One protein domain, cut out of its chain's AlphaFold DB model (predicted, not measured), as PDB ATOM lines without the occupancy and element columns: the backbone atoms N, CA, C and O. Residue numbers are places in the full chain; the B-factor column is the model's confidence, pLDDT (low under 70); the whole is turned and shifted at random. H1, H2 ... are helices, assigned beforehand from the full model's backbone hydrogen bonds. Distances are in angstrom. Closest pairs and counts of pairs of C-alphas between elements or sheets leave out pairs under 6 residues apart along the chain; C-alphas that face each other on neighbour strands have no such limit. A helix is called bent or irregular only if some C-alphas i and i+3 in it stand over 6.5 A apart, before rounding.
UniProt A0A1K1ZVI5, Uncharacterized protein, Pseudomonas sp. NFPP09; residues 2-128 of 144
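This is residues 2 to 128 of the 144 residues of an uncharacterized protein of Pseudomonas sp. NFPP09 (UniProt A0A1K1ZVI5). The model is a long, narrow bundle of helices running lengthwise: H1 makes nearly the whole length, bent H2 folds back beside it over most of that length, and H4 and H5 form a hairpin whose H5 packs along residues 12 to 26 of H1 while its H4 packs on H2. Short H3 packs on H2b near the end where H1 begins, and H4 follows it after one residue. The 127 printed residues have five named helices, in the order H1 to H5, and no named strand; the class is all helix. The whole is compact, with a radius of gyration of the C-alphas of 16.1 A, yet its outline is a rod spanning 53 by 23 by 17 A.

H1, residues 2 to 34, is the longest helix, 48.2 A from C-alpha 2 at (11.759, 29.063, 12.141) to C-alpha 34 at (-7.535, 44.406, -29.321). H2, residues 39 to 70, was assigned as one helix by its hydrogen bonds but is bent: C-alphas 51 and 54 are 7.0 A apart. Its arms are H2a, residues 39 to 51, 17.9 A, and H2b, residues 54 to 70, 23.3 A. H3 is residues 77 to 86, 14.3 A. H4 is residues 88 to 105, 25.4 A. H5, residues 109 to 126, measures 26.0 A and ends at C-alpha 126 (16.801, 31.452, -6.347); it is only just irregular, with C-alphas 110 and 113 6.7 A apart.

H1, H2a, H2b, H4 and H5 form a bundle, helices set side by side. H1 touches H5 with residues 12 to 26 alone, opposite ways at a shallow tilt of 20 degrees; the closest C-alphas, of Ala 22 and Val 114, are 5.4 A apart. With residues 2 to 13 alone H1 touches H2b, closest at the C-alphas of Leu 6 and Cys 64, 6.2 A. H1 and H2a are close but not clearly touching. H4 and H5 form a helical hairpin at a shallow tilt of 25 degrees, closest at the C-alphas of Val 98 and Met 115, 4.8 A. H2a touches H4 opposite ways at 7 degrees, a shallow tilt, with the C-alphas of Leu 41 and Val 100 closest at 7.2 A. H2b and H3 form another helical hairpin, closest at the C-alphas of Leu 59 and Ser 86, 5.1 A. H3 and H4 meet only through their link. Every O i to N i+4 pair is within hydrogen-bond range in H1, H2a, H3 and H4, against 12 of 13 in H2b and 12 of 14 in H5.

The C-alphas farthest apart, of Gly 35 and Pro 74, are 54.4 A apart. The printed part has no cut and no long link. Its mean pLDDT is 86.2, and residues 35 to 39 are under 70.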
ATOM      1  N   ARG A   2      13.021  29.333  12.846       80.62
ATOM      2  CA  ARG A   2      11.759  29.063  12.141       80.62
ATOM      3  C   ARG A   2      11.012  30.300  11.612       80.62
ATOM      4  O   ARG A   2      10.523  30.282  10.488       80.62
ATOM      5  N   ARG A   3      10.994  31.409  12.365       83.38
ATOM      6  CA  ARG A   3      10.345  32.673  11.954       83.38
ATOM      7  C   ARG A   3      10.853  33.207  10.609       83.38
ATOM      8  O   ARG A   3      10.054  33.691   9.820       83.38
ATOM      9  N   SER A   4      12.152  33.093  10.326       84.00
ATOM     10  CA  SER A   4      12.718  33.588   9.062       84.00
ATOM     11  C   SER A   4      12.250  32.773   7.854       84.00
ATOM     12  O   SER A   4      12.090  33.335   6.778       84.00
ATOM     13  N   TYR A   5      12.013  31.471   8.034       83.75
ATOM     14  CA  TYR A   5      11.495  30.583   6.991       83.75
ATOM     15  C   TYR A   5      10.012  30.858   6.709       83.75
ATOM     16  O   TYR A   5       9.607  30.910   5.554       83.75
ATOM     17  N   LEU A   6       9.219  31.107   7.758       86.31
ATOM     18  CA  LEU A   6       7.809  31.490   7.616       86.31
ATOM     19  C   LEU A   6       7.648  32.865   6.953       86.31
ATOM     20  O   LEU A   6       6.796  33.026   6.086       86.31
ATOM     21  N   LEU A   7       8.495  33.837   7.313       88.94
ATOM     22  CA  LEU A   7       8.528  35.139   6.640       88.94
ATOM     23  C   LEU A   7       8.917  35.005   5.167       88.94
ATOM     24  O   LEU A   7       8.315  35.667   4.332       88.94
ATOM     25  N   HIS A   8       9.873  34.128   4.840       88.31
ATOM     26  CA  HIS A   8      10.225  33.850   3.449       88.31
ATOM     27  C   HIS A   8       9.018  33.332   2.659       88.31
ATOM     28  O   HIS A   8       8.725  33.852   1.590       88.31
ATOM     29  N   GLY A   9       8.259  32.386   3.223       87.00
ATOM     30  CA  GLY A   9       7.039  31.895   2.579       87.00
ATOM     31  C   GLY A   9       5.952  32.952   2.419       87.00
ATOM     32  O   GLY A   9       5.347  33.040   1.354       87.00
ATOM     33  N   LEU A  10       5.751  33.807   3.425       89.31
ATOM     34  CA  LEU A  10       4.835  34.948   3.331       89.31
ATOM     35  C   LEU A  10       5.237  35.918   2.215       89.31
ATOM     36  O   LEU A  10       4.383  36.323   1.431       89.31
ATOM     37  N   TYR A  11       6.523  36.264   2.110       90.50
ATOM     38  CA  TYR A  11       7.011  37.153   1.056       90.50
ATOM     39  C   TYR A  11       6.886  36.530  -0.333       90.50
ATOM     40  O   TYR A  11       6.428  37.206  -1.251       90.50
ATOM     41  N   SER A  12       7.216  35.245  -0.487       89.75
ATOM     42  CA  SER A  12       7.015  34.531  -1.749       89.75
ATOM     43  C   SER A  12       5.544  34.513  -2.158       89.75
ATOM     44  O   SER A  12       5.228  34.765  -3.318       89.75
ATOM     45  N   LEU A  13       4.630  34.274  -1.213       89.25
ATOM     46  CA  LEU A  13       3.192  34.247  -1.481       89.25
ATOM     47  C   LEU A  13       2.666  35.640  -1.855       89.25
ATOM     48  O   LEU A  13       1.947  35.775  -2.842       89.25
ATOM     49  N   ALA A  14       3.090  36.683  -1.137       91.75
ATOM     50  CA  ALA A  14       2.746  38.068  -1.456       91.75
ATOM     51  C   ALA A  14       3.239  38.482  -2.855       91.75
ATOM     52  O   ALA A  14       2.472  39.044  -3.633       91.75
ATOM     53  N   LEU A  15       4.490  38.159  -3.202       91.44
ATOM     54  CA  LEU A  15       5.054  38.424  -4.530       91.44
ATOM     55  C   LEU A  15       4.330  37.643  -5.632       91.44
ATOM     56  O   LEU A  15       4.100  38.182  -6.711       91.44
ATOM     57  N   THR A  16       3.930  36.402  -5.357       91.44
ATOM     58  CA  THR A  16       3.177  35.582  -6.316       91.44
ATOM     59  C   THR A  16       1.794  36.170  -6.585       91.44
ATOM     60  O   THR A  16       1.399  36.291  -7.741       91.44
ATOM     61  N   LEU A  17       1.076  36.597  -5.540       91.25
ATOM     62  CA  LEU A  17      -0.220  37.269  -5.684       91.25
ATOM     63  C   LEU A  17      -0.092  38.591  -6.445       91.25
ATOM     64  O   LEU A  17      -0.914  38.886  -7.309       91.25
ATOM     65  N   LEU A  18       0.959  39.364  -6.159       93.19
ATOM     66  CA  LEU A  18       1.244  40.601  -6.878       93.19
ATOM     67  C   LEU A  18       1.527  40.334  -8.365       93.19
ATOM     68  O   LEU A  18       1.026  41.058  -9.223       93.19
ATOM     69  N   GLY A  19       2.275  39.271  -8.676       90.50
ATOM     70  CA  GLY A  19       2.537  38.835 -10.047       90.50
ATOM     71  C   GLY A  19       1.263  38.397 -10.770       90.50
ATOM     72  O   GLY A  19       1.001  38.857 -11.877       90.50
ATOM     73  N   ALA A  20       0.426  37.585 -10.120       89.88
ATOM     74  CA  ALA A  20      -0.860  37.154 -10.667       89.88
ATOM     75  C   ALA A  20      -1.793  38.343 -10.953       89.88
ATOM     76  O   ALA A  20      -2.428  38.395 -12.006       89.88
ATOM     77  N   LEU A  21      -1.833  39.331 -10.052       92.12
ATOM     78  CA  LEU A  21      -2.590  40.562 -10.259       92.12
ATOM     79  C   LEU A  21      -2.052  41.366 -11.448       92.12
ATOM     80  O   LEU A  21      -2.837  41.849 -12.261       92.12
ATOM     81  N   ALA A  22      -0.729  41.493 -11.576       91.44
ATOM     82  CA  ALA A  22      -0.113  42.183 -12.705       91.44
ATOM     83  C   ALA A  22      -0.456  41.501 -14.041       91.44
ATOM     84  O   ALA A  22      -0.837  42.189 -14.986       91.44
ATOM     85  N   VAL A  23      -0.391  40.163 -14.100       89.06
ATOM     86  CA  VAL A  23      -0.787  39.380 -15.285       89.06
ATOM     87  C   VAL A  23      -2.257  39.620 -15.615       89.06
ATOM     88  O   VAL A  23      -2.590  39.930 -16.755       89.06
ATOM     89  N   TYR A  24      -3.137  39.534 -14.616       89.19
ATOM     90  CA  TYR A  24      -4.566  39.761 -14.806       89.19
ATOM     91  C   TYR A  24      -4.857  41.152 -15.382       89.19
ATOM     92  O   TYR A  24      -5.605  41.270 -16.350       89.19
ATOM     93  N   LEU A  25      -4.246  42.204 -14.828       89.94
ATOM     94  CA  LEU A  25      -4.438  43.574 -15.306       89.94
ATOM     95  C   LEU A  25      -3.880  43.782 -16.720       89.94
ATOM     96  O   LEU A  25      -4.534  44.443 -17.530       89.94
ATOM     97  N   ALA A  26      -2.714  43.206 -17.029       87.56
ATOM     98  CA  ALA A  26      -2.115  43.279 -18.360       87.56
ATOM     99  C   ALA A  26      -3.024  42.627 -19.415       87.56
ATOM    100  O   ALA A  26      -3.358  43.268 -20.413       87.56
ATOM    101  N   LEU A  27      -3.517  41.415 -19.137       85.62
ATOM    102  CA  LEU A  27      -4.440  40.702 -20.022       85.62
ATOM    103  C   LEU A  27      -5.772  41.443 -20.175       85.62
ATOM    104  O   LEU A  27      -6.249  41.618 -21.290       85.62
ATOM    105  N   GLN A  28      -6.366  41.929 -19.080       86.62
ATOM    106  CA  GLN A  28      -7.616  42.697 -19.129       86.62
ATOM    107  C   GLN A  28      -7.495  43.948 -20.002       86.62
ATOM    108  O   GLN A  28      -8.409  44.270 -20.764       86.62
ATOM    109  N   TYR A  29      -6.374  44.663 -19.906       84.44
ATOM    110  CA  TYR A  29      -6.131  45.811 -20.766       84.44
ATOM    111  C   TYR A  29      -5.960  45.398 -22.230       84.44
ATOM    112  O   TYR A  29      -6.525  46.031 -23.120       84.44
ATOM    113  N   GLU A  30      -5.202  44.335 -22.487       81.81
ATOM    114  CA  GLU A  30      -4.962  43.830 -23.837       81.81
ATOM    115  C   GLU A  30      -6.256  43.399 -24.533       81.81
ATOM    116  O   GLU A  30      -6.509  43.820 -25.662       81.81
ATOM    117  N   PHE A  31      -7.132  42.689 -23.817       80.94
ATOM    118  CA  PHE A  31      -8.483  42.359 -24.273       80.94
ATOM    119  C   PHE A  31      -9.289  43.599 -24.659       80.94
ATOM    120  O   PHE A  31      -9.920  43.622 -25.711       80.94
ATOM    121  N   ARG A  32      -9.250  44.666 -23.850       81.25
ATOM    122  CA  ARG A  32      -9.962  45.916 -24.172       81.25
ATOM    123  C   ARG A  32      -9.367  46.656 -25.368       81.25
ATOM    124  O   ARG A  32     -10.103  47.342 -26.067       81.25
ATOM    125  N   ARG A  33      -8.052  46.551 -25.591       76.88
ATOM    126  CA  ARG A  33      -7.349  47.229 -26.689       76.88
ATOM    127  C   ARG A  33      -7.558  46.534 -28.036       76.88
ATOM    128  O   ARG A  33      -7.742  47.230 -29.028       76.88
ATOM    129  N   LYS A  34      -7.476  45.200 -28.079       73.81
ATOM    130  CA  LYS A  34      -7.535  44.406 -29.321       73.81
ATOM    131  C   LYS A  34      -8.899  43.728 -29.558       73.81
ATOM    132  O   LYS A  34      -9.107  43.172 -30.627       73.81
ATOM    133  N   GLY A  35      -9.845  43.794 -28.612       63.00
ATOM    134  CA  GLY A  35     -11.168  43.144 -28.696       63.00
ATOM    135  C   GLY A  35     -11.114  41.644 -28.384       63.00
ATOM    136  O   GLY A  35     -11.960  41.125 -27.661       63.00
ATOM    137  N   GLU A  36     -10.043  40.994 -28.825       61.19
ATOM    138  CA  GLU A  36      -9.584  39.668 -28.436       61.19
ATOM    139  C   GLU A  36      -8.108  39.860 -28.064       61.19
ATOM    140  O   GLU A  36      -7.297  40.218 -28.916       61.19
ATOM    141  N   GLY A  37      -7.744  39.762 -26.780       61.16
ATOM    142  CA  GLY A  37      -6.324  39.766 -26.406       61.16
ATOM    143  C   GLY A  37      -5.597  38.676 -27.195       61.16
ATOM    144  O   GLY A  37      -6.241  37.697 -27.567       61.16
ATOM    145  N   GLU A  38      -4.299  38.844 -27.470       65.00
ATOM    146  CA  GLU A  38      -3.530  37.868 -28.258       65.00
ATOM    147  C   GLU A  38      -3.843  36.447 -27.763       65.00
ATOM    148  O   GLU A  38      -3.539  36.130 -26.603       65.00
ATOM    149  N   PRO A  39      -4.504  35.602 -28.582       69.88
ATOM    150  CA  PRO A  39      -5.044  34.333 -28.104       69.88
ATOM    151  C   PRO A  39      -3.930  33.446 -27.548       69.88
ATOM    152  O   PRO A  39      -4.158  32.674 -26.622       69.88
ATOM    153  N   GLU A  40      -2.710  33.620 -28.053       80.19
ATOM    154  CA  GLU A  40      -1.504  32.928 -27.620       80.19
ATOM    155  C   GLU A  40      -1.109  33.269 -26.177       80.19
ATOM    156  O   GLU A  40      -0.918  32.355 -25.375       80.19
ATOM    157  N   LEU A  41      -1.071  34.554 -25.797       77.25
ATOM    158  CA  LEU A  41      -0.722  34.980 -24.434       77.25
ATOM    159  C   LEU A  41      -1.784  34.539 -23.425       77.25
ATOM    160  O   LEU A  41      -1.466  34.011 -22.355       77.25
ATOM    161  N   VAL A  42      -3.058  34.717 -23.779       78.25
ATOM    162  CA  VAL A  42      -4.188  34.294 -22.943       78.25
ATOM    163  C   VAL A  42      -4.153  32.784 -22.742       78.25
ATOM    164  O   VAL A  42      -4.282  32.313 -21.613       78.25
ATOM    165  N   MET A  43      -3.942  32.024 -23.816       83.06
ATOM    166  CA  MET A  43      -3.846  30.571 -23.768       83.06
ATOM    167  C   MET A  43      -2.625  30.114 -22.964       83.06
ATOM    168  O   MET A  43      -2.760  29.195 -22.160       83.06
ATOM    169  N   ALA A  44      -1.469  30.770 -23.100       85.19
ATOM    170  CA  ALA A  44      -0.264  30.456 -22.334       85.19
ATOM    171  C   ALA A  44      -0.484  30.646 -20.826       85.19
ATOM    172  O   ALA A  44      -0.214  29.735 -20.036       85.19
ATOM    173  N   PHE A  45      -1.036  31.794 -20.412       83.31
ATOM    174  CA  PHE A  45      -1.337  32.047 -19.002       83.31
ATOM    175  C   PHE A  45      -2.473  31.161 -18.477       83.31
ATOM    176  O   PHE A  45      -2.377  30.675 -17.350       83.31
ATOM    177  N   ALA A  46      -3.514  30.892 -19.270       83.56
ATOM    178  CA  ALA A  46      -4.606  29.997 -18.885       83.56
ATOM    179  C   ALA A  46      -4.126  28.549 -18.717       83.56
ATOM    180  O   ALA A  46      -4.461  27.894 -17.729       83.56
ATOM    181  N   TYR A  47      -3.286  28.065 -19.635       84.62
ATOM    182  CA  TYR A  47      -2.668  26.746 -19.552       84.62
ATOM    183  C   TYR A  47      -1.805  26.629 -18.290       84.62
ATOM    184  O   TYR A  47      -1.939  25.675 -17.521       84.62
ATOM    185  N   MET A  48      -0.972  27.634 -18.006       82.50
ATOM    186  CA  MET A  48      -0.178  27.658 -16.775       82.50
ATOM    187  C   MET A  48      -1.032  27.734 -15.509       82.50
ATOM    188  O   MET A  48      -0.741  27.038 -14.537       82.50
ATOM    189  N   ALA A  49      -2.103  28.529 -15.510       82.38
ATOM    190  CA  ALA A  49      -3.029  28.597 -14.387       82.38
ATOM    191  C   ALA A  49      -3.686  27.235 -14.112       82.38
ATOM    192  O   ALA A  49      -3.808  26.831 -12.957       82.38
ATOM    193  N   TRP A  50      -4.048  26.507 -15.169       83.12
ATOM    194  CA  TRP A  50      -4.709  25.212 -15.062       83.12
ATOM    195  C   TRP A  50      -3.791  24.110 -14.521       83.12
ATOM    196  O   TRP A  50      -4.182  23.356 -13.632       83.12
ATOM    197  N   TYR A  51      -2.558  24.023 -15.031       82.06
ATOM    198  CA  TYR A  51      -1.657  22.907 -14.721       82.06
ATOM    199  C   TYR A  51      -0.640  23.208 -13.618       82.06
ATOM    200  O   TYR A  51      -0.270  22.310 -12.861       82.06
ATOM    201  N   TRP A  52      -0.177  24.453 -13.511       83.38
ATOM    202  CA  TRP A  52       1.003  24.798 -12.715       83.38
ATOM    203  C   TRP A  52       0.721  25.736 -11.543       83.38
ATOM    204  O   TRP A  52       1.406  25.626 -10.527       83.38
ATOM    205  N   ALA A  53      -0.292  26.606 -11.607       84.81
ATOM    206  CA  ALA A  53      -0.556  27.551 -10.514       84.81
ATOM    207  C   ALA A  53      -0.972  26.854  -9.209       84.81
ATOM    208  O   ALA A  53      -0.486  27.216  -8.137       84.81
ATOM    209  N   LEU A  54      -1.819  25.821  -9.291       85.06
ATOM    210  CA  LEU A  54      -2.225  25.039  -8.121       85.06
ATOM    211  C   LEU A  54      -1.032  24.378  -7.414       85.06
ATOM    212  O   LEU A  54      -0.842  24.663  -6.231       85.06
ATOM    213  N   PRO A  55      -0.191  23.554  -8.072       84.81
ATOM    214  CA  PRO A  55       0.970  22.971  -7.401       84.81
ATOM    215  C   PRO A  55       1.989  24.030  -6.958       84.81
ATOM    216  O   PRO A  55       2.553  23.897  -5.872       84.81
ATOM    217  N   ALA A  56       2.184  25.105  -7.733       87.69
ATOM    218  CA  ALA A  56       3.090  26.204  -7.386       87.69
ATOM    219  C   ALA A  56       2.681  26.966  -6.118       87.69
ATOM    220  O   ALA A  56       3.549  27.483  -5.423       87.69
ATOM    221  N   LEU A  57       1.389  27.025  -5.789       87.44
ATOM    222  CA  LEU A  57       0.897  27.665  -4.567       87.44
ATOM    223  C   LEU A  57       0.713  26.663  -3.421       87.44
ATOM    224  O   LEU A  57       1.082  26.942  -2.277       87.44
ATOM    225  N   ALA A  58       0.166  25.485  -3.722       89.81
ATOM    226  CA  ALA A  58      -0.169  24.480  -2.724       89.81
ATOM    227  C   ALA A  58       1.079  23.888  -2.066       89.81
ATOM    228  O   ALA A  58       1.105  23.753  -0.846       89.81
ATOM    229  N   LEU A  59       2.127  23.562  -2.831       90.12
ATOM    230  CA  LEU A  59       3.320  22.915  -2.275       90.12
ATOM    231  C   LEU A  59       4.081  23.831  -1.297       90.12
ATOM    232  O   LEU A  59       4.314  23.397  -0.163       90.12
ATOM    233  N   PRO A  60       4.400  25.098  -1.637       87.62
ATOM    234  CA  PRO A  60       4.983  26.031  -0.675       87.62
ATOM    235  C   PRO A  60       4.065  26.313   0.516       87.62
ATOM    236  O   PRO A  60       4.540  26.381   1.652       87.62
ATOM    237  N   GLY A  61       2.757  26.457   0.269       88.38
ATOM    238  CA  GLY A  61       1.761  26.720   1.307       88.38
ATOM    239  C   GLY A  61       1.682  25.591   2.333       88.38
ATOM    240  O   GLY A  61       1.784  25.840   3.535       88.38
ATOM    241  N   LEU A  62       1.595  24.344   1.867       89.50
ATOM    242  CA  LEU A  62       1.610  23.148   2.710       89.50
ATOM    243  C   LEU A  62       2.938  23.008   3.456       89.50
ATOM    244  O   LEU A  62       2.931  22.760   4.659       89.50
ATOM    245  N   GLY A  63       4.072  23.226   2.783       87.56
ATOM    246  CA  GLY A  63       5.390  23.199   3.418       87.56
ATOM    247  C   GLY A  63       5.511  24.209   4.564       87.56
ATOM    248  O   GLY A  63       5.981  23.868   5.652       87.56
ATOM    249  N   CYS A  64       5.023  25.435   4.361       87.19
ATOM    250  CA  CYS A  64       5.019  26.472   5.393       87.19
ATOM    251  C   CYS A  64       4.029  26.171   6.528       87.19
ATOM    252  O   CYS A  64       4.373  26.366   7.693       87.19
ATOM    253  N   ALA A  65       2.834  25.660   6.218       88.56
ATOM    254  CA  ALA A  65       1.839  25.272   7.218       88.56
ATOM    255  C   ALA A  65       2.341  24.119   8.103       88.56
ATOM    256  O   ALA A  65       2.246  24.182   9.331       88.56
ATOM    257  N   LEU A  66       2.957  23.101   7.495       90.44
ATOM    258  CA  LEU A  66       3.590  21.993   8.208       90.44
ATOM    259  C   LEU A  66       4.739  22.486   9.093       90.44
ATOM    260  O   LEU A  66       4.849  22.059  10.245       90.44
ATOM    261  N   LEU A  67       5.557  23.421   8.597       87.44
ATOM    262  CA  LEU A  67       6.626  24.028   9.387       87.44
ATOM    263  C   LEU A  67       6.071  24.832  10.576       87.44
ATOM    264  O   LEU A  67       6.636  24.784  11.667       87.44
ATOM    265  N   ALA A  68       4.969  25.561  10.394       87.94
ATOM    266  CA  ALA A  68       4.334  26.323  11.467       87.94
ATOM    267  C   ALA A  68       3.748  25.410  12.556       87.94
ATOM    268  O   ALA A  68       3.906  25.704  13.740       87.94
ATOM    269  N   TRP A  69       3.111  24.300  12.167       89.88
ATOM    270  CA  TRP A  69       2.415  23.412  13.100       89.88
ATOM    271  C   TRP A  69       3.344  22.417  13.806       89.88
ATOM    272  O   TRP A  69       3.278  22.258  15.023       89.88
ATOM    273  N   ARG A  70       4.210  21.730  13.056       86.94
ATOM    274  CA  ARG A  70       5.061  20.636  13.567       86.94
ATOM    275  C   ARG A  70       6.528  20.769  13.162       86.94
ATOM    276  O   ARG A  70       7.301  19.825  13.307       86.94
ATOM    277  N   GLY A  71       6.926  21.931  12.651       80.62
ATOM    278  CA  GLY A  71       8.289  22.161  12.201       80.62
ATOM    279  C   GLY A  71       9.291  22.253  13.357       80.62
ATOM    280  O   GLY A  71       9.008  22.928  14.357       80.62
ATOM    281  N   PRO A  72      10.481  21.646  13.207       80.94
ATOM    282  CA  PRO A  72      11.547  21.729  14.196       80.94
ATOM    283  C   PRO A  72      12.100  23.157  14.312       80.94
ATOM    284  O   PRO A  72      12.162  23.899  13.327       80.94
ATOM    285  N   ASP A  73      12.537  23.540  15.516       81.75
ATOM    286  CA  ASP A  73      13.310  24.765  15.758       81.75
ATOM    287  C   ASP A  73      14.561  24.409  16.586       81.75
ATOM    288  O   ASP A  73      14.416  24.017  17.744       81.75
ATOM    289  N   PRO A  74      15.782  24.506  16.024       80.69
ATOM    290  CA  PRO A  74      16.115  25.034  14.698       80.69
ATOM    291  C   PRO A  74      15.702  24.109  13.539       80.69
ATOM    292  O   PRO A  74      15.624  22.891  13.677       80.69
ATOM    293  N   VAL A  75      15.456  24.706  12.367       81.56
ATOM    294  CA  VAL A  75      15.091  23.971  11.146       81.56
ATOM    295  C   VAL A  75      16.261  23.087  10.713       81.56
ATOM    296  O   VAL A  75      17.340  23.585  10.389       81.56
ATOM    297  N   ILE A  76      16.040  21.773  10.703       84.75
ATOM    298  CA  ILE A  76      17.044  20.782  10.303       84.75
ATOM    299  C   ILE A  76      17.208  20.716   8.777       84.75
ATOM    300  O   ILE A  76      16.342  21.135   8.008       84.75
ATOM    301  N   GLN A  77      18.327  20.154   8.319       83.44
ATOM    302  CA  GLN A  77      18.693  20.114   6.901       83.44
ATOM    303  C   GLN A  77      17.660  19.425   5.983       83.44
ATOM    304  O   GLN A  77      17.384  20.000   4.930       83.44
ATOM    305  N   PRO A  78      17.023  18.292   6.357       86.44
ATOM    306  CA  PRO A  78      15.959  17.691   5.547       86.44
ATOM    307  C   PRO A  78      14.792  18.648   5.289       86.44
ATOM    308  O   PRO A  78      14.387  18.828   4.147       86.44
ATOM    309  N   TRP A  79      14.323  19.352   6.326       85.75
ATOM    310  CA  TRP A  79      13.253  20.344   6.198       85.75
ATOM    311  C   TRP A  79      13.626  21.480   5.250       85.75
ATOM    312  O   TRP A  79      12.784  21.936   4.483       85.75
ATOM    313  N   ARG A  80      14.888  21.921   5.260       84.31
ATOM    314  CA  ARG A  80      15.359  22.968   4.346       84.31
ATOM    315  C   ARG A  80      15.323  22.515   2.886       84.31
ATOM    316  O   ARG A  80      14.882  23.285   2.040       84.31
ATOM    317  N   TRP A  81      15.761  21.288   2.598       86.00
ATOM    318  CA  TRP A  81      15.714  20.725   1.246       86.00
ATOM    319  C   TRP A  81      14.283  20.493   0.774       86.00
ATOM    320  O   TRP A  81      13.951  20.886  -0.339       86.00
ATOM    321  N   SER A  82      13.424  19.927   1.625       87.81
ATOM    322  CA  SER A  82      12.009  19.724   1.305       87.81
ATOM    323  C   SER A  82      11.293  21.047   1.048       87.81
ATOM    324  O   SER A  82      10.549  21.161   0.076       87.81
ATOM    325  N   LEU A  83      11.563  22.071   1.868       87.31
ATOM    326  CA  LEU A  83      11.057  23.415   1.621       87.31
ATOM    327  C   LEU A  83      11.594  23.942   0.294       87.31
ATOM    328  O   LEU A  83      10.782  24.252  -0.556       87.31
ATOM    329  N   ALA A  84      12.903  23.960   0.039       87.94
ATOM    330  CA  ALA A  84      13.449  24.434  -1.239       87.94
ATOM    331  C   ALA A  84      12.836  23.721  -2.461       87.94
ATOM    332  O   ALA A  84      12.430  24.382  -3.414       87.94
ATOM    333  N   ALA A  85      12.683  22.394  -2.400       89.38
ATOM    334  CA  ALA A  85      12.053  21.604  -3.455       89.38
ATOM    335  C   ALA A  85      10.585  22.000  -3.692       89.38
ATOM    336  O   ALA A  85      10.150  22.080  -4.838       89.38
ATOM    337  N   SER A  86       9.834  22.322  -2.631       90.25
ATOM    338  CA  SER A  86       8.435  22.753  -2.756       90.25
ATOM    339  C   SER A  86       8.262  24.072  -3.525       90.25
ATOM    340  O   SER A  86       7.199  24.291  -4.097       90.25
ATOM    341  N   TYR A  87       9.298  24.921  -3.599       89.75
ATOM    342  CA  TYR A  87       9.272  26.187  -4.348       89.75
ATOM    343  C   TYR A  87       9.712  26.039  -5.809       89.75
ATOM    344  O   TYR A  87       9.585  27.000  -6.563       89.75
ATOM    345  N   VAL A  88      10.196  24.870  -6.243       90.19
ATOM    346  CA  VAL A  88      10.644  24.662  -7.633       90.19
ATOM    347  C   VAL A  88       9.527  24.922  -8.651       90.19
ATOM    348  O   VAL A  88       9.779  25.662  -9.602       90.19
ATOM    349  N   PRO A  89       8.287  24.423  -8.467       90.81
ATOM    350  CA  PRO A  89       7.200  24.731  -9.396       90.81
ATOM    351  C   PRO A  89       6.867  26.225  -9.429       90.81
ATOM    352  O   PRO A  89       6.567  26.762 -10.491       90.81
ATOM    353  N   LEU A  90       6.982  26.915  -8.288       91.12
ATOM    354  CA  LEU A  90       6.762  28.357  -8.210       91.12
ATOM    355  C   LEU A  90       7.857  29.155  -8.924       91.12
ATOM    356  O   LEU A  90       7.555  30.114  -9.629       91.12
ATOM    357  N   LEU A  91       9.116  28.740  -8.788       92.31
ATOM    358  CA  LEU A  91      10.229  29.312  -9.539       92.31
ATOM    359  C   LEU A  91      10.039  29.101 -11.048       92.31
ATOM    360  O   LEU A  91      10.211  30.041 -11.817       92.31
ATOM    361  N   GLY A  92       9.641  27.895 -11.464       91.06
ATOM    362  CA  GLY A  92       9.328  27.598 -12.862       91.06
ATOM    363  C   GLY A  92       8.211  28.487 -13.410       91.06
ATOM    364  O   GLY A  92       8.357  29.064 -14.484       91.06
ATOM    365  N   LEU A  93       7.135  28.672 -12.638       90.56
ATOM    366  CA  LEU A  93       6.017  29.552 -12.986       90.56
ATOM    367  C   LEU A  93       6.454  31.022 -13.113       90.56
ATOM    368  O   LEU A  93       6.054  31.713 -14.051       90.56
ATOM    369  N   ALA A  94       7.294  31.498 -12.192       91.94
ATOM    370  CA  ALA A  94       7.821  32.858 -12.215       91.94
ATOM    371  C   ALA A  94       8.713  33.103 -13.443       91.94
ATOM    372  O   ALA A  94       8.526  34.098 -14.141       91.94
ATOM    373  N   LEU A  95       9.624  32.174 -13.755       92.69
ATOM    374  CA  LEU A  95      10.491  32.256 -14.933       92.69
ATOM    375  C   LEU A  95       9.695  32.180 -16.238       92.69
ATOM    376  O   LEU A  95       9.932  32.978 -17.141       92.69
ATOM    377  N   PHE A  96       8.720  31.274 -16.326       91.12
ATOM    378  CA  PHE A  96       7.831  31.189 -17.485       91.12
ATOM    379  C   PHE A  96       7.065  32.498 -17.697       91.12
ATOM    380  O   PHE A  96       7.032  33.023 -18.806       91.12
ATOM    381  N   SER A  97       6.518  33.071 -16.620       89.31
ATOM    382  CA  SER A  97       5.811  34.355 -16.682       89.31
ATOM    383  C   SER A  97       6.713  35.486 -17.179       89.31
ATOM    384  O   SER A  97       6.248  36.350 -17.913       89.31
ATOM    385  N   VAL A  98       8.001  35.477 -16.817       92.31
ATOM    386  CA  VAL A  98       8.987  36.440 -17.331       92.31
ATOM    387  C   VAL A  98       9.221  36.249 -18.826       92.31
ATOM    388  O   VAL A  98       9.224  37.241 -19.545       92.31
ATOM    389  N   LEU A  99       9.386  35.012 -19.303       91.94
ATOM    390  CA  LEU A  99       9.589  34.735 -20.731       91.94
ATOM    391  C   LEU A  99       8.403  35.226 -21.569       91.94
ATOM    392  O   LEU A  99       8.599  36.006 -22.497       91.94
ATOM    393  N   VAL A 100       7.179  34.865 -21.175       88.81
ATOM    394  CA  VAL A 100       5.952  35.317 -21.851       88.81
ATOM    395  C   VAL A 100       5.816  36.841 -21.788       88.81
ATOM    396  O   VAL A 100       5.468  37.479 -22.778       88.81
ATOM    397  N   ALA A 101       6.127  37.452 -20.642       88.38
ATOM    398  CA  ALA A 101       6.072  38.902 -20.498       88.38
ATOM    399  C   ALA A 101       7.101  39.630 -21.373       88.38
ATOM    400  O   ALA A 101       6.796  40.725 -21.831       88.38
ATOM    401  N   ILE A 102       8.289  39.057 -21.604       89.75
ATOM    402  CA  ILE A 102       9.313  39.627 -22.495       89.75
ATOM    403  C   ILE A 102       8.820  39.628 -23.941       89.75
ATOM    404  O   ILE A 102       8.944  40.655 -24.608       89.75
ATOM    405  N   GLU A 103       8.242  38.520 -24.409       86.88
ATOM    406  CA  GLU A 103       7.672  38.448 -25.759       86.88
ATOM    407  C   GLU A 103       6.530  39.458 -25.923       86.88
ATOM    408  O   GLU A 103       6.557  40.283 -26.836       86.88
ATOM    409  N   ALA A 104       5.605  39.505 -24.960       84.94
ATOM    410  CA  ALA A 104       4.490  40.453 -24.964       84.94
ATOM    411  C   ALA A 104       4.929  41.931 -24.870       84.94
ATOM    412  O   ALA A 104       4.214  42.838 -25.307       84.94
ATOM    413  N   LEU A 105       6.116  42.207 -24.316       86.06
ATOM    414  CA  LEU A 105       6.635  43.567 -24.132       86.06
ATOM    415  C   LEU A 105       6.912  44.283 -25.457       86.06
ATOM    416  O   LEU A 105       6.852  45.514 -25.501       86.06
ATOM    417  N   LEU A 106       7.200  43.522 -26.519       81.88
ATOM    418  CA  LEU A 106       7.408  44.052 -27.869       81.88
ATOM    419  C   LEU A 106       6.157  44.776 -28.386       81.88
ATOM    420  O   LEU A 106       6.269  45.754 -29.125       81.88
ATOM    421  N   GLU A 107       4.978  44.354 -27.934       80.88
ATOM    422  CA  GLU A 107       3.692  44.877 -28.396       80.88
ATOM    423  C   GLU A 107       2.972  45.746 -27.360       80.88
ATOM    424  O   GLU A 107       2.190  46.652 -27.700       80.88
ATOM    425  N   ASN A 108       3.223  45.475 -26.077       81.94
ATOM    426  CA  ASN A 108       2.505  46.086 -24.976       81.94
ATOM    427  C   ASN A 108       3.392  46.281 -23.735       81.94
ATOM    428  O   ASN A 108       3.706  45.367 -22.975       81.94
ATOM    429  N   ARG A 109       3.715  47.546 -23.450       86.88
ATOM    430  CA  ARG A 109       4.536  47.931 -22.290       86.88
ATOM    431  C   ARG A 109       3.878  47.644 -20.935       86.88
ATOM    432  O   ARG A 109       4.558  47.703 -19.915       86.88
ATOM    433  N   LEU A 110       2.589  47.314 -20.885       86.44
ATOM    434  CA  LEU A 110       1.914  46.947 -19.635       86.44
ATOM    435  C   LEU A 110       2.354  45.592 -19.071       86.44
ATOM    436  O   LEU A 110       2.013  45.288 -17.933       86.44
ATOM    437  N   PHE A 111       3.161  44.822 -19.806       87.69
ATOM    438  CA  PHE A 111       3.839  43.638 -19.276       87.69
ATOM    439  C   PHE A 111       5.129  43.959 -18.507       87.69
ATOM    440  O   PHE A 111       5.666  43.074 -17.841       87.69
ATOM    441  N   ILE A 112       5.607  45.215 -18.496       90.50
ATOM    442  CA  ILE A 112       6.781  45.620 -17.696       90.50
ATOM    443  C   ILE A 112       6.620  45.239 -16.209       90.50
ATOM    444  O   ILE A 112       7.532  44.612 -15.668       90.50
ATOM    445  N   PRO A 113       5.495  45.536 -15.521       91.31
ATOM    446  CA  PRO A 113       5.296  45.114 -14.136       91.31
ATOM    447  C   PRO A 113       5.316  43.591 -13.967       91.31
ATOM    448  O   PRO A 113       5.927  43.106 -13.018       91.31
ATOM    449  N   VAL A 114       4.709  42.839 -14.893       91.06
ATOM    450  CA  VAL A 114       4.710  41.364 -14.874       91.06
ATOM    451  C   VAL A 114       6.140  40.836 -14.916       91.06
ATOM    452  O   VAL A 114       6.527  40.024 -14.077       91.06
ATOM    453  N   MET A 115       6.946  41.359 -15.841       93.31
ATOM    454  CA  MET A 115       8.353  41.002 -15.987       93.31
ATOM    455  C   MET A 115       9.156  41.346 -14.725       93.31
ATOM    456  O   MET A 115       9.885  40.500 -14.213       93.31
ATOM    457  N   LEU A 116       9.011  42.563 -14.187       93.69
ATOM    458  CA  LEU A 116       9.757  43.004 -13.003       93.69
ATOM    459  C   LEU A 116       9.400  42.190 -11.754       93.69
ATOM    460  O   LEU A 116      10.294  41.770 -11.019       93.69
ATOM    461  N   ILE A 117       8.109  41.940 -11.524       93.00
ATOM    462  CA  ILE A 117       7.643  41.153 -10.377       93.00
ATOM    463  C   ILE A 117       8.069  39.691 -10.531       93.00
ATOM    464  O   ILE A 117       8.587  39.108  -9.579       93.00
ATOM    465  N   GLY A 118       7.913  39.110 -11.724       91.38
ATOM    466  CA  GLY A 118       8.327  37.737 -12.012       91.38
ATOM    467  C   GLY A 118       9.835  37.533 -11.852       91.38
ATOM    468  O   GLY A 118      10.266  36.555 -11.234       91.38
ATOM    469  N   LEU A 119      10.651  38.482 -12.319       94.25
ATOM    470  CA  LEU A 119      12.104  38.440 -12.165       94.25
ATOM    471  C   LEU A 119      12.507  38.605 -10.696       94.25
ATOM    472  O   LEU A 119      13.336  37.845 -10.195       94.25
ATOM    473  N   GLY A 120      11.883  39.551  -9.989       93.81
ATOM    474  CA  GLY A 120      12.098  39.765  -8.560       93.81
ATOM    475  C   GLY A 120      11.759  38.524  -7.732       93.81
ATOM    476  O   GLY A 120      12.563  38.107  -6.899       93.81
ATOM    477  N   LEU A 121      10.617  37.886  -8.007       91.88
ATOM    478  CA  LEU A 121      10.225  36.618  -7.390       91.88
ATOM    479  C   LEU A 121      11.229  35.508  -7.719       91.88
ATOM    480  O   LEU A 121      11.679  34.808  -6.817       91.88
ATOM    481  N   SER A 122      11.645  35.381  -8.979       91.94
ATOM    482  CA  SER A 122      12.613  34.362  -9.401       91.94
ATOM    483  C   SER A 122      13.952  34.519  -8.678       91.94
ATOM    484  O   SER A 122      14.465  33.555  -8.116       91.94
ATOM    485  N   MET A 123      14.490  35.740  -8.610       92.25
ATOM    486  CA  MET A 123      15.718  36.035  -7.866       92.25
ATOM    487  C   MET A 123      15.553  35.781  -6.365       92.25
ATOM    488  O   MET A 123      16.463  35.254  -5.722       92.25
ATOM    489  N   TYR A 124      14.395  36.136  -5.804       90.62
ATOM    490  CA  TYR A 124      14.081  35.916  -4.396       90.62
ATOM    491  C   TYR A 124      14.087  34.427  -4.035       90.62
ATOM    492  O   TYR A 124      14.717  34.034  -3.052       90.62
ATOM    493  N   LEU A 125      13.443  33.599  -4.862       88.56
ATOM    494  CA  LEU A 125      13.392  32.148  -4.695       88.56
ATOM    495  C   LEU A 125      14.746  31.489  -4.971       88.56
ATOM    496  O   LEU A 125      15.154  30.597  -4.229       88.56
ATOM    497  N   TRP A 126      15.475  31.959  -5.987       86.19
ATOM    498  CA  TRP A 126      16.801  31.452  -6.347       86.19
ATOM    499  C   TRP A 126      17.835  31.676  -5.244       86.19
ATOM    500  O   TRP A 126      18.669  30.810  -4.978       86.19
ATOM    501  N   ARG A 127      17.762  32.822  -4.551       83.12
ATOM    502  CA  ARG A 127      18.623  33.115  -3.396       83.12
ATOM    503  C   ARG A 127      18.439  32.098  -2.262       83.12
ATOM    504  O   ARG A 127      19.341  31.939  -1.440       83.12
ATOM    505  N   GLY A 128      17.311  31.387  -2.258       73.50
ATOM    506  CA  GLY A 128      17.040  30.257  -1.388       73.50
ATOM    507  C   GLY A 128      16.854  30.639   0.080       73.50
ATOM    508  O   GLY A 128      16.856  31.805   0.481       73.50
TER     509      GLY A 128